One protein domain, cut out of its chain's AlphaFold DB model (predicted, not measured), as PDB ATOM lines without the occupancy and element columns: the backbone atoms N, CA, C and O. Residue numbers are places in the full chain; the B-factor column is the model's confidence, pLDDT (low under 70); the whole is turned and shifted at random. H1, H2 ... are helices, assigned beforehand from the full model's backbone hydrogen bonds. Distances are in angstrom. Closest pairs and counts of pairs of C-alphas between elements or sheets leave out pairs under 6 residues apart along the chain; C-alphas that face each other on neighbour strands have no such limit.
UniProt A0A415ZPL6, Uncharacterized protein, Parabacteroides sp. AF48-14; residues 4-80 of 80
ATOM      1  N   TYR A   4     119.403 194.206 188.735       79.00
ATOM      2  CA  TYR A   4     120.134 193.065 188.176       79.00
ATOM      3  C   TYR A   4     121.654 193.307 188.094       79.00
ATOM      4  O   TYR A   4     122.427 192.350 188.103       79.00
ATOM      5  N   GLU A   5     122.102 194.566 188.070       78.50
ATOM      6  CA  GLU A   5     123.521 194.944 188.035       78.50
ATOM      7  C   GLU A   5     124.175 194.831 189.415       78.50
ATOM      8  O   GLU A   5     125.381 194.609 189.510       78.50
ATOM      9  N   ILE A   6     123.381 194.919 190.489       82.31
ATOM     10  CA  ILE A   6     123.864 194.833 191.874       82.31
ATOM     11  C   ILE A   6     124.568 193.498 192.114       82.31
ATOM     12  O   ILE A   6     125.632 193.459 192.728       82.31
ATOM     13  N   ARG A   7     124.008 192.398 191.596       75.38
ATOM     14  CA  ARG A   7     124.584 191.060 191.768       75.38
ATOM     15  C   ARG A   7     125.930 190.930 191.055       75.38
ATOM     16  O   ARG A   7     126.893 190.476 191.660       75.38
ATOM     17  N   ALA A   8     126.013 191.418 189.817       76.25
ATOM     18  CA  ALA A   8     127.256 191.430 189.048       76.25
ATOM     19  C   ALA A   8     128.329 192.328 189.691       76.25
ATOM     20  O   ALA A   8     129.501 191.957 189.750       76.25
ATOM     21  N   ALA A   9     127.932 193.486 190.226       79.12
ATOM     22  CA  ALA A   9     128.831 194.378 190.951       79.12
ATOM     23  C   ALA A   9     129.359 193.736 192.247       79.12
ATOM     24  O   ALA A   9     130.549 193.843 192.546       79.12
ATOM     25  N   LEU A  10     128.500 193.030 192.990       81.75
ATOM     26  CA  LEU A  10     128.882 192.304 194.202       81.75
ATOM     27  C   LEU A  10     129.856 191.156 193.887       81.75
ATOM     28  O   LEU A  10     130.868 190.999 194.571       81.75
ATOM     29  N   ASP A  11     129.601 190.412 192.809       77.88
ATOM     30  CA  ASP A  11     130.472 189.328 192.338       77.88
ATOM     31  C   ASP A  11     131.838 189.841 191.849       77.88
ATOM     32  O   ASP A  11     132.855 189.153 191.995       77.88
ATOM     33  N   GLY A  12     131.878 191.057 191.293       77.50
ATOM     34  CA  GLY A  12     133.095 191.748 190.867       77.50
ATOM     35  C   GLY A  12     133.888 192.383 192.016       77.50
ATOM     36  O   GLY A  12     135.111 192.509 191.926       77.50
ATOM     37  N   ALA A  13     133.231 192.734 193.126       80.38
ATOM     38  CA  ALA A  13     133.845 193.456 194.242       80.38
ATOM     39  C   ALA A  13     135.036 192.709 194.865       80.38
ATOM     40  O   ALA A  13     136.028 193.332 195.247       80.38
ATOM     41  N   ARG A  14     134.994 191.370 194.900       74.19
ATOM     42  CA  ARG A  14     136.105 190.527 195.386       74.19
ATOM     43  C   ARG A  14     137.385 190.642 194.552       74.19
ATOM     44  O   ARG A  14     138.462 190.338 195.052       74.19
ATOM     45  N   PHE A  15     137.282 191.096 193.303       77.62
ATOM     46  CA  PHE A  15     138.422 191.295 192.407       77.62
ATOM     47  C   PHE A  15     138.939 192.734 192.402       77.62
ATOM     48  O   PHE A  15     139.950 193.002 191.761       77.62
ATOM     49  N   LYS A  16     138.303 193.654 193.138       83.75
ATOM     50  CA  LYS A  16     138.673 195.077 193.160       83.75
ATOM     51  C   LYS A  16     140.154 195.304 193.471       83.75
ATOM     52  O   LYS A  16     140.790 196.139 192.845       83.75
ATOM     53  N   ASN A  17     140.700 194.540 194.414       87.19
ATOM     54  CA  ASN A  17     142.096 194.668 194.838       87.19
ATOM     55  C   ASN A  17     143.002 193.600 194.211       87.19
ATOM     56  O   ASN A  17     144.118 193.398 194.684       87.19
ATOM     57  N   ARG A  18     142.529 192.883 193.183       87.75
ATOM     58  CA  ARG A  18     143.264 191.769 192.575       87.75
ATOM     59  C   ARG A  18     144.648 192.204 192.104       87.75
ATOM     60  O   ARG A  18     145.617 191.537 192.428       87.75
ATOM     61  N   GLU A  19     144.746 193.335 191.412       89.00
ATOM     62  CA  GLU A  19     146.023 193.856 190.904       89.00
ATOM     63  C   GLU A  19     147.034 194.121 192.024       89.00
ATOM     64  O   GLU A  19     148.192 193.729 191.917       89.00
ATOM     65  N   SER A  20     146.586 194.719 193.130       93.88
ATOM     66  CA  SER A  20     147.443 194.972 194.291       93.88
ATOM     67  C   SER A  20     147.951 193.665 194.907       93.88
ATOM     68  O   SER A  20     149.144 193.540 195.177       93.88
ATOM     69  N   TRP A  21     147.076 192.666 195.057       92.25
ATOM     70  CA  TRP A  21     147.457 191.341 195.553       92.25
ATOM     71  C   TRP A  21     148.442 190.622 194.621       92.25
ATOM     72  O   TRP A  21     149.403 190.014 195.095       92.25
ATOM     73  N   GLU A  22     148.256 190.735 193.306       91.38
ATOM     74  CA  GLU A  22     149.181 190.193 192.305       91.38
ATOM     75  C   GLU A  22     150.544 190.894 192.336       91.38
ATOM     76  O   GLU A  22     151.584 190.236 192.289       91.38
ATOM     77  N   GLN A  23     150.565 192.220 192.492       94.50
ATOM     78  CA  GLN A  23     151.804 192.981 192.640       94.50
ATOM     79  C   GLN A  23     152.573 192.549 193.894       94.50
ATOM     80  O   GLN A  23     153.784 192.328 193.835       94.50
ATOM     81  N   THR A  24     151.882 192.374 195.024       95.12
ATOM     82  CA  THR A  24     152.495 191.854 196.254       95.12
ATOM     83  C   THR A  24     153.045 190.443 196.052       95.12
ATOM     84  O   THR A  24     154.172 190.164 196.465       95.12
ATOM     85  N   ARG A  25     152.295 189.566 195.368       95.00
ATOM     86  CA  ARG A  25     152.744 188.209 195.035       95.00
ATOM     87  C   ARG A  25     154.004 188.218 194.175       95.00
ATOM     88  O   ARG A  25     154.922 187.453 194.457       95.00
ATOM     89  N   LEU A  26     154.081 189.098 193.180       94.81
ATOM     90  CA  LEU A  26     155.261 189.235 192.332       94.81
ATOM     91  C   LEU A  26     156.488 189.689 193.132       94.81
ATOM     92  O   LEU A  26     157.558 189.103 192.991       94.81
ATOM     93  N   MET A  27     156.335 190.690 194.001       95.94
ATOM     94  CA  MET A  27     157.433 191.166 194.849       95.94
ATOM     95  C   MET A  27     157.953 190.056 195.770       95.94
ATOM     96  O   MET A  27     159.158 189.814 195.826       95.94
ATOM     97  N   ALA A  28     157.046 189.329 196.429       94.50
ATOM     98  CA  ALA A  28     157.403 188.195 197.276       94.50
ATOM     99  C   ALA A  28     158.075 187.063 196.480       94.50
ATOM    100  O   ALA A  28     159.064 186.491 196.938       94.50
ATOM    101  N   TYR A  29     157.585 186.777 195.270       96.06
ATOM    102  CA  TYR A  29     158.182 185.799 194.364       96.06
ATOM    103  C   TYR A  29     159.609 186.173 193.964       96.06
ATOM    104  O   TYR A  29     160.496 185.332 194.066       96.06
ATOM    105  N   ILE A  30     159.857 187.425 193.573       94.69
ATOM    106  CA  ILE A  30     161.200 187.893 193.204       94.69
ATOM    107  C   ILE A  30     162.159 187.725 194.385       94.69
ATOM    108  O   ILE A  30     163.255 187.192 194.212       94.69
ATOM    109  N   SER A  31     161.738 188.124 195.589       95.12
ATOM    110  CA  SER A  31     162.547 187.971 196.800       95.12
ATOM    111  C   SER A  31     162.802 186.509 197.172       95.12
ATOM    112  O   SER A  31     163.897 186.172 197.610       95.12
ATOM    113  N   ALA A  32     161.824 185.621 197.013       94.00
ATOM    114  CA  ALA A  32     162.004 184.203 197.313       94.00
ATOM    115  C   ALA A  32     162.867 183.495 196.257       94.00
ATOM    116  O   ALA A  32     163.736 182.698 196.601       94.00
ATOM    117  N   GLN A  33     162.661 183.808 194.976       92.62
ATOM    118  CA  GLN A  33     163.389 183.213 193.859       92.62
ATOM    119  C   GLN A  33     164.860 183.633 193.847       92.62
ATOM    120  O   GLN A  33     165.712 182.814 193.513       92.62
ATOM    121  N   SER A  34     165.180 184.870 194.243       93.50
ATOM    122  CA  SER A  34     166.571 185.330 194.353       93.50
ATOM    123  C   SER A  34     167.349 184.649 195.483       93.50
ATOM    124  O   SER A  34     168.572 184.564 195.410       93.50
ATOM    125  N   ASN A  35     166.651 184.132 196.498       94.31
ATOM    126  CA  ASN A  35     167.232 183.431 197.646       94.31
ATOM    127  C   ASN A  35     167.085 181.900 197.566       94.31
ATOM    128  O   ASN A  35     167.410 181.190 198.518       94.31
ATOM    129  N   SER A  36     166.588 181.373 196.446       92.19
ATOM    130  CA  SER A  36     166.315 179.949 196.252       92.19
ATOM    131  C   SER A  36     167.038 179.423 195.016       92.19
ATOM    132  O   SER A  36     167.089 180.072 193.977       92.19
ATOM    133  N   THR A  37     167.551 178.195 195.095       91.31
ATOM    134  CA  THR A  37     168.097 177.467 193.936       91.31
ATOM    135  C   THR A  37     167.024 176.697 193.161       91.31
ATOM    136  O   THR A  37     167.282 176.204 192.065       91.31
ATOM    137  N   LYS A  38     165.812 176.583 193.717       92.75
ATOM    138  CA  LYS A  38     164.665 175.940 193.064       92.75
ATOM    139  C   LYS A  38     163.946 176.941 192.165       92.75
ATOM    140  O   LYS A  38     163.838 178.111 192.525       92.75
ATOM    141  N   GLN A  39     163.406 176.467 191.043       90.75
ATOM    142  CA  GLN A  39     162.447 177.243 190.256       90.75
ATOM    143  C   GLN A  39     161.085 177.190 190.944       90.75
ATOM    144  O   GLN A  39     160.423 176.151 190.943       90.75
ATOM    145  N   LEU A  40     160.713 178.296 191.576       92.25
ATOM    146  CA  LEU A  40     159.420 178.468 192.221       92.25
ATOM    147  C   LEU A  40     158.394 178.938 191.187       92.25
ATOM    148  O   LEU A  40     158.740 179.554 190.178       92.25
ATOM    149  N   LYS A  41     157.114 178.690 191.448       90.56
ATOM    150  CA  LYS A  41     156.014 179.375 190.766       90.56
ATOM    151  C   LYS A  41     155.449 180.465 191.677       90.56
ATOM    152  O   LYS A  41     155.476 180.309 192.896       90.56
ATOM    153  N   PRO A  42     154.866 181.545 191.129       88.56
ATOM    154  CA  PRO A  42     154.160 182.539 191.943       88.56
ATOM    155  C   PRO A  42     153.067 181.924 192.838       88.56
ATOM    156  O   PRO A  42     152.897 182.341 193.982       88.56
ATOM    157  N   GLU A  43     152.388 180.879 192.352       89.56
ATOM    158  CA  GLU A  43     151.386 180.093 193.092       89.56
ATOM    159  C   GLU A  43     151.965 179.338 194.303       89.56
ATOM    160  O   GLU A  43     151.229 179.012 195.236       89.56
ATOM    161  N   ASP A  44     153.272 179.060 194.319       88.56
ATOM    162  CA  ASP A  44     153.942 178.419 195.457       88.56
ATOM    163  C   ASP A  44     154.187 179.412 196.606       88.56
ATOM    164  O   ASP A  44     154.350 178.999 197.752       88.56
ATOM    165  N   ILE A  45     154.202 180.719 196.308       91.88
ATOM    166  CA  ILE A  45     154.400 181.801 197.283       91.88
ATOM    167  C   ILE A  45     153.071 182.172 197.942       91.88
ATOM    168  O   ILE A  45     152.947 182.163 199.165       91.88
ATOM    169  N   LEU A  46     152.077 182.516 197.120       90.69
ATOM    170  CA  LEU A  46     150.744 182.927 197.549       90.69
ATOM    171  C   LEU A  46     149.705 182.347 196.588       90.69
ATOM    172  O   LEU A  46     149.701 182.661 195.394       90.69
ATOM    173  N   LYS A  47     148.804 181.533 197.143       89.75
ATOM    174  CA  LYS A  47     147.657 180.966 196.427       89.75
ATOM    175  C   LYS A  47     146.450 181.871 196.586       89.75
ATOM    176  O   LYS A  47     146.009 182.124 197.709       89.75
ATOM    177  N   PHE A  48     145.888 182.306 195.470       88.69
ATOM    178  CA  PHE A  48     144.668 183.089 195.433       88.69
ATOM    179  C   PHE A  48     143.463 182.252 194.989       88.69
ATOM    180  O   PHE A  48     143.607 181.283 194.242       88.69
ATOM    181  N   PRO A  49     142.236 182.652 195.385       82.69
ATOM    182  CA  PRO A  49     141.011 181.945 195.004       82.69
ATOM    183  C   PRO A  49     140.780 181.833 193.488       82.69
ATOM    184  O   PRO A  49     140.014 180.980 193.052       82.69
ATOM    185  N   TRP A  50     141.413 182.693 192.684       80.75
ATOM    186  CA  TRP A  50     141.281 182.715 191.225       80.75
ATOM    187  C   TRP A  50     142.373 181.948 190.471       80.75
ATOM    188  O   TRP A  50     142.247 181.803 189.260       80.75
ATOM    189  N   ASP A  51     143.400 181.416 191.143       81.19
ATOM    190  CA  ASP A  51     144.460 180.639 190.475       81.19
ATOM    191  C   ASP A  51     143.959 179.264 189.982       81.19
ATOM    192  O   ASP A  51     144.510 178.681 189.054       81.19
ATOM    193  N   GLY A  52     142.874 178.747 190.573       70.81
ATOM    194  CA  GLY A  52     142.238 177.485 190.171       70.81
ATOM    195  C   GLY A  52     141.167 177.624 189.086       70.81
ATOM    196  O   GLY A  52     140.687 176.615 188.572       70.81
ATOM    197  N   VAL A  53     140.781 178.853 188.728       63.41
ATOM    198  CA  VAL A  53     139.797 179.092 187.669       63.41
ATOM    199  C   VAL A  53     140.547 179.090 186.344       63.41
ATOM    200  O   VAL A  53     140.901 180.139 185.805       63.41
ATOM    201  N   ARG A  54     140.815 177.896 185.806       55.34
ATOM    202  CA  ARG A  54     141.055 177.800 184.365       55.34
ATOM    203  C   ARG A  54     139.781 178.318 183.697       55.34
ATOM    204  O   ARG A  54     138.715 177.823 184.062       55.34
ATOM    205  N   PRO A  55     139.845 179.305 182.784       51.19
ATOM    206  CA  PRO A  55     138.684 179.597 181.965       51.19
ATOM    207  C   PRO A  55     138.262 178.271 181.335       51.19
ATOM    208  O   PRO A  55     139.112 177.554 180.795       51.19
ATOM    209  N   ASP A  56     136.986 177.908 181.483       50.53
ATOM    210  CA  ASP A  56     136.432 176.764 180.767       50.53
ATOM    211  C   ASP A  56     136.889 176.877 179.309       50.53
ATOM    212  O   ASP A  56     136.940 177.980 178.768       50.53
ATOM    213  N   ALA A  57     137.246 175.773 178.652       53.88
ATOM    214  CA  ALA A  57     137.693 175.830 177.254       53.88
ATOM    215  C   ALA A  57     136.659 176.524 176.335       53.88
ATOM    216  O   ALA A  57     137.021 177.079 175.306       53.88
ATOM    217  N   ASN A  58     135.393 176.572 176.767       54.00
ATOM    218  CA  ASN A  58     134.286 177.293 176.134       54.00
ATOM    219  C   ASN A  58     134.292 178.822 176.357       54.00
ATOM    220  O   ASN A  58     133.492 179.528 175.753       54.00
ATOM    221  N   MET A  59     135.142 179.338 177.247       51.94
ATOM    222  CA  MET A  59     135.324 180.761 177.562       51.94
ATOM    223  C   MET A  59     136.510 181.375 176.797       51.94
ATOM    224  O   MET A  59     136.700 182.591 176.817       51.94
ATOM    225  N   LEU A  60     137.308 180.541 176.119       57.72
ATOM    226  CA  LEU A  60     138.313 180.980 175.158       57.72
ATOM    227  C   LEU A  60     137.591 181.376 173.870       57.72
ATOM    228  O   LEU A  60     136.871 180.573 173.281       57.72
ATOM    229  N   VAL A  61     137.765 182.626 173.447       64.38
ATOM    230  CA  VAL A  61     137.212 183.121 172.183       64.38
ATOM    231  C   VAL A  61     137.811 182.286 171.050       64.38
ATOM    232  O   VAL A  61     139.022 182.313 170.841       64.38
ATOM    233  N   SER A  62     136.968 181.526 170.352       73.62
ATOM    234  CA  SER A  62     137.379 180.744 169.185       73.62
ATOM    235  C   SER A  62     137.732 181.676 168.026       73.62
ATOM    236  O   SER A  62     137.165 182.764 167.906       73.62
ATOM    237  N   ASP A  63     138.603 181.244 167.116       75.25
ATOM    238  CA  ASP A  63     138.921 181.998 165.894       75.25
ATOM    239  C   ASP A  63     137.651 182.355 165.093       75.25
ATOM    240  O   ASP A  63     137.533 183.452 164.541       75.25
ATOM    241  N   ALA A  64     136.636 181.483 165.138       78.12
ATOM    242  CA  ALA A  64     135.321 181.730 164.550       78.12
ATOM    243  C   ALA A  64     134.557 182.887 165.230       78.12
ATOM    244  O   ALA A  64     133.851 183.655 164.565       78.12
ATOM    245  N   ASP A  65     134.703 183.048 166.548       78.44
ATOM    246  CA  ASP A  65     134.111 184.167 167.283       78.44
ATOM    247  C   ASP A  65     134.834 185.480 166.962       78.44
ATOM    248  O   ASP A  65     134.179 186.514 166.813       78.44
ATOM    249  N   ILE A  66     136.158 185.441 166.774       79.56
ATOM    250  CA  ILE A  66     136.963 186.602 166.363       79.56
ATOM    251  C   ILE A  66     136.514 187.105 164.984       79.56
ATOM    252  O   ILE A  66     136.279 188.305 164.812       79.56
ATOM    253  N   GLU A  67     136.339 186.216 164.003       83.44
ATOM    254  CA  GLU A  67     135.845 186.591 162.670       83.44
ATOM    255  C   GLU A  67     134.412 187.133 162.697       83.44
ATOM    256  O   GLU A  67     134.100 188.123 162.027       83.44
ATOM    257  N   ARG A  68     133.526 186.531 163.503       88.38
ATOM    258  CA  ARG A  68     132.160 187.040 163.693       88.38
ATOM    259  C   ARG A  68     132.166 188.452 164.279       88.38
ATOM    260  O   ARG A  68     131.381 189.295 163.846       88.38
ATOM    261  N   LEU A  69     133.018 188.707 165.273       87.00
ATOM    262  CA  LEU A  69     133.123 190.007 165.934       87.00
ATOM    263  C   LEU A  69     133.689 191.080 164.997       87.00
ATOM    264  O   LEU A  69     133.145 192.183 164.967       87.00
ATOM    265  N   LYS A  70     134.702 190.753 164.182       86.38
ATOM    266  CA  LYS A  70     135.237 191.665 163.155       86.38
ATOM    267  C   LYS A  70     134.162 192.095 162.156       86.38
ATOM    268  O   LYS A  70     133.977 193.286 161.934       86.38
ATOM    269  N   ARG A  71     133.381 191.143 161.640       87.81
ATOM    270  CA  ARG A  71     132.284 191.423 160.698       87.81
ATOM    271  C   ARG A  71     131.205 192.323 161.302       87.81
ATOM    272  O   ARG A  71     130.778 193.282 160.672       87.81
ATOM    273  N   LYS A  72     130.809 192.054 162.552       87.88
ATOM    274  CA  LYS A  72     129.858 192.908 163.281       87.88
ATOM    275  C   LYS A  72     130.391 194.325 163.482       87.88
ATOM    276  O   LYS A  72     129.622 195.274 163.381       87.88
ATOM    277  N   ALA A  73     131.686 194.475 163.763       86.94
ATOM    278  CA  ALA A  73     132.308 195.788 163.898       86.94
ATOM    279  C   ALA A  73     132.281 196.560 162.568       86.94
ATOM    280  O   ALA A  73     131.925 197.735 162.554       86.94
ATOM    281  N   GLU A  74     132.583 195.900 161.449       89.25
ATOM    282  CA  GLU A  74     132.527 196.496 160.107       89.25
ATOM    283  C   GLU A  74     131.108 196.906 159.692       89.25
ATOM    284  O   GLU A  74     130.918 197.985 159.131       89.25
ATOM    285  N   GLU A  75     130.102 196.081 159.991       87.25
ATOM    286  CA  GLU A  75     128.688 196.416 159.769       87.25
ATOM    287  C   GLU A  75     128.265 197.642 160.589       87.25
ATOM    288  O   GLU A  75     127.609 198.536 160.059       87.25
ATOM    289  N   TYR A  76     128.698 197.729 161.848       87.31
ATOM    290  CA  TYR A  76     128.405 198.866 162.724       87.31
ATOM    291  C   TYR A  76     129.085 200.164 162.259       87.31
ATOM    292  O   TYR A  76     128.516 201.243 162.388       87.31
ATOM    293  N   ILE A  77     130.299 200.065 161.703       86.38
ATOM    294  CA  ILE A  77     131.013 201.198 161.098       86.38
ATOM    295  C   ILE A  77     130.312 201.657 159.816       86.38
ATOM    296  O   ILE A  77     130.246 202.853 159.567       86.38
ATOM    297  N   LYS A  78     129.777 200.729 159.012       82.56
ATOM    298  CA  LYS A  78     129.025 201.055 157.787       82.56
ATOM    299  C   LYS A  78     127.625 201.609 158.049       82.56
ATOM    300  O   LYS A  78     127.103 202.315 157.196       82.56
ATOM    301  N   SER A  79     126.994 201.250 159.168       73.19
ATOM    302  CA  SER A  79     125.657 201.744 159.530       73.19
ATOM    303  C   SER A  79     125.680 203.098 160.252       73.19
ATOM    304  O   SER A  79     124.628 203.547 160.717       73.19
ATOM    305  N   LYS A  80     126.853 203.719 160.391       50.38
ATOM    306  CA  LYS A  80     127.069 205.018 161.026       50.38
ATOM    307  C   LYS A  80     127.538 206.033 159.993       50.38
ATOM    308  O   LYS A  80     127.144 207.208 160.146       50.38
TER     309      LYS A  80
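This is residues 4 to 80 of the 80 residues of an uncharacterized protein of Parabacteroides sp. AF48-14 (UniProt A0A415ZPL6). This is an open, extended chain of helices: H1 and H2 follow each other end to end in a row, short H3 folds back on H2, and the free arm of residues 53 to 80 holds H4 far from the rest. The printed part has 77 residues with four named helices, H1 to H4, and no named strand, all helix in class. It is extended, with a radius of gyration of the C-alphas of 19.6 A, and spans 59 by 32 by 24 A.

H1, residues 4 to 13, touches no helix and stands free. H2, residues 18 to 34, touches H3, residues 42 to 45, with residues 25 to 32 alone; the closest C-alphas, of Tyr 29 and Pro 42, are 5.7 A apart. H4, residues 63 to 78, is apart from H1, H2 and H3. Every O i to N i+4 pair is within hydrogen-bond range in H2 and H4, and 5 of 6 in H1; H3 is too short for one.

H1 begins at C-alpha 4 (120.134, 193.065, 188.176). H2 is 24.2 A long and H4 23.0 A, ending at C-alpha 78 (129.025, 201.055, 157.787).

The farthest C-alphas, of Thr 37 and Ser 79, are 59.8 A apart. The printed part has no cut. The link from H3 to H4 is long. Residues 53 to 61 and 80 have pLDDT under 70.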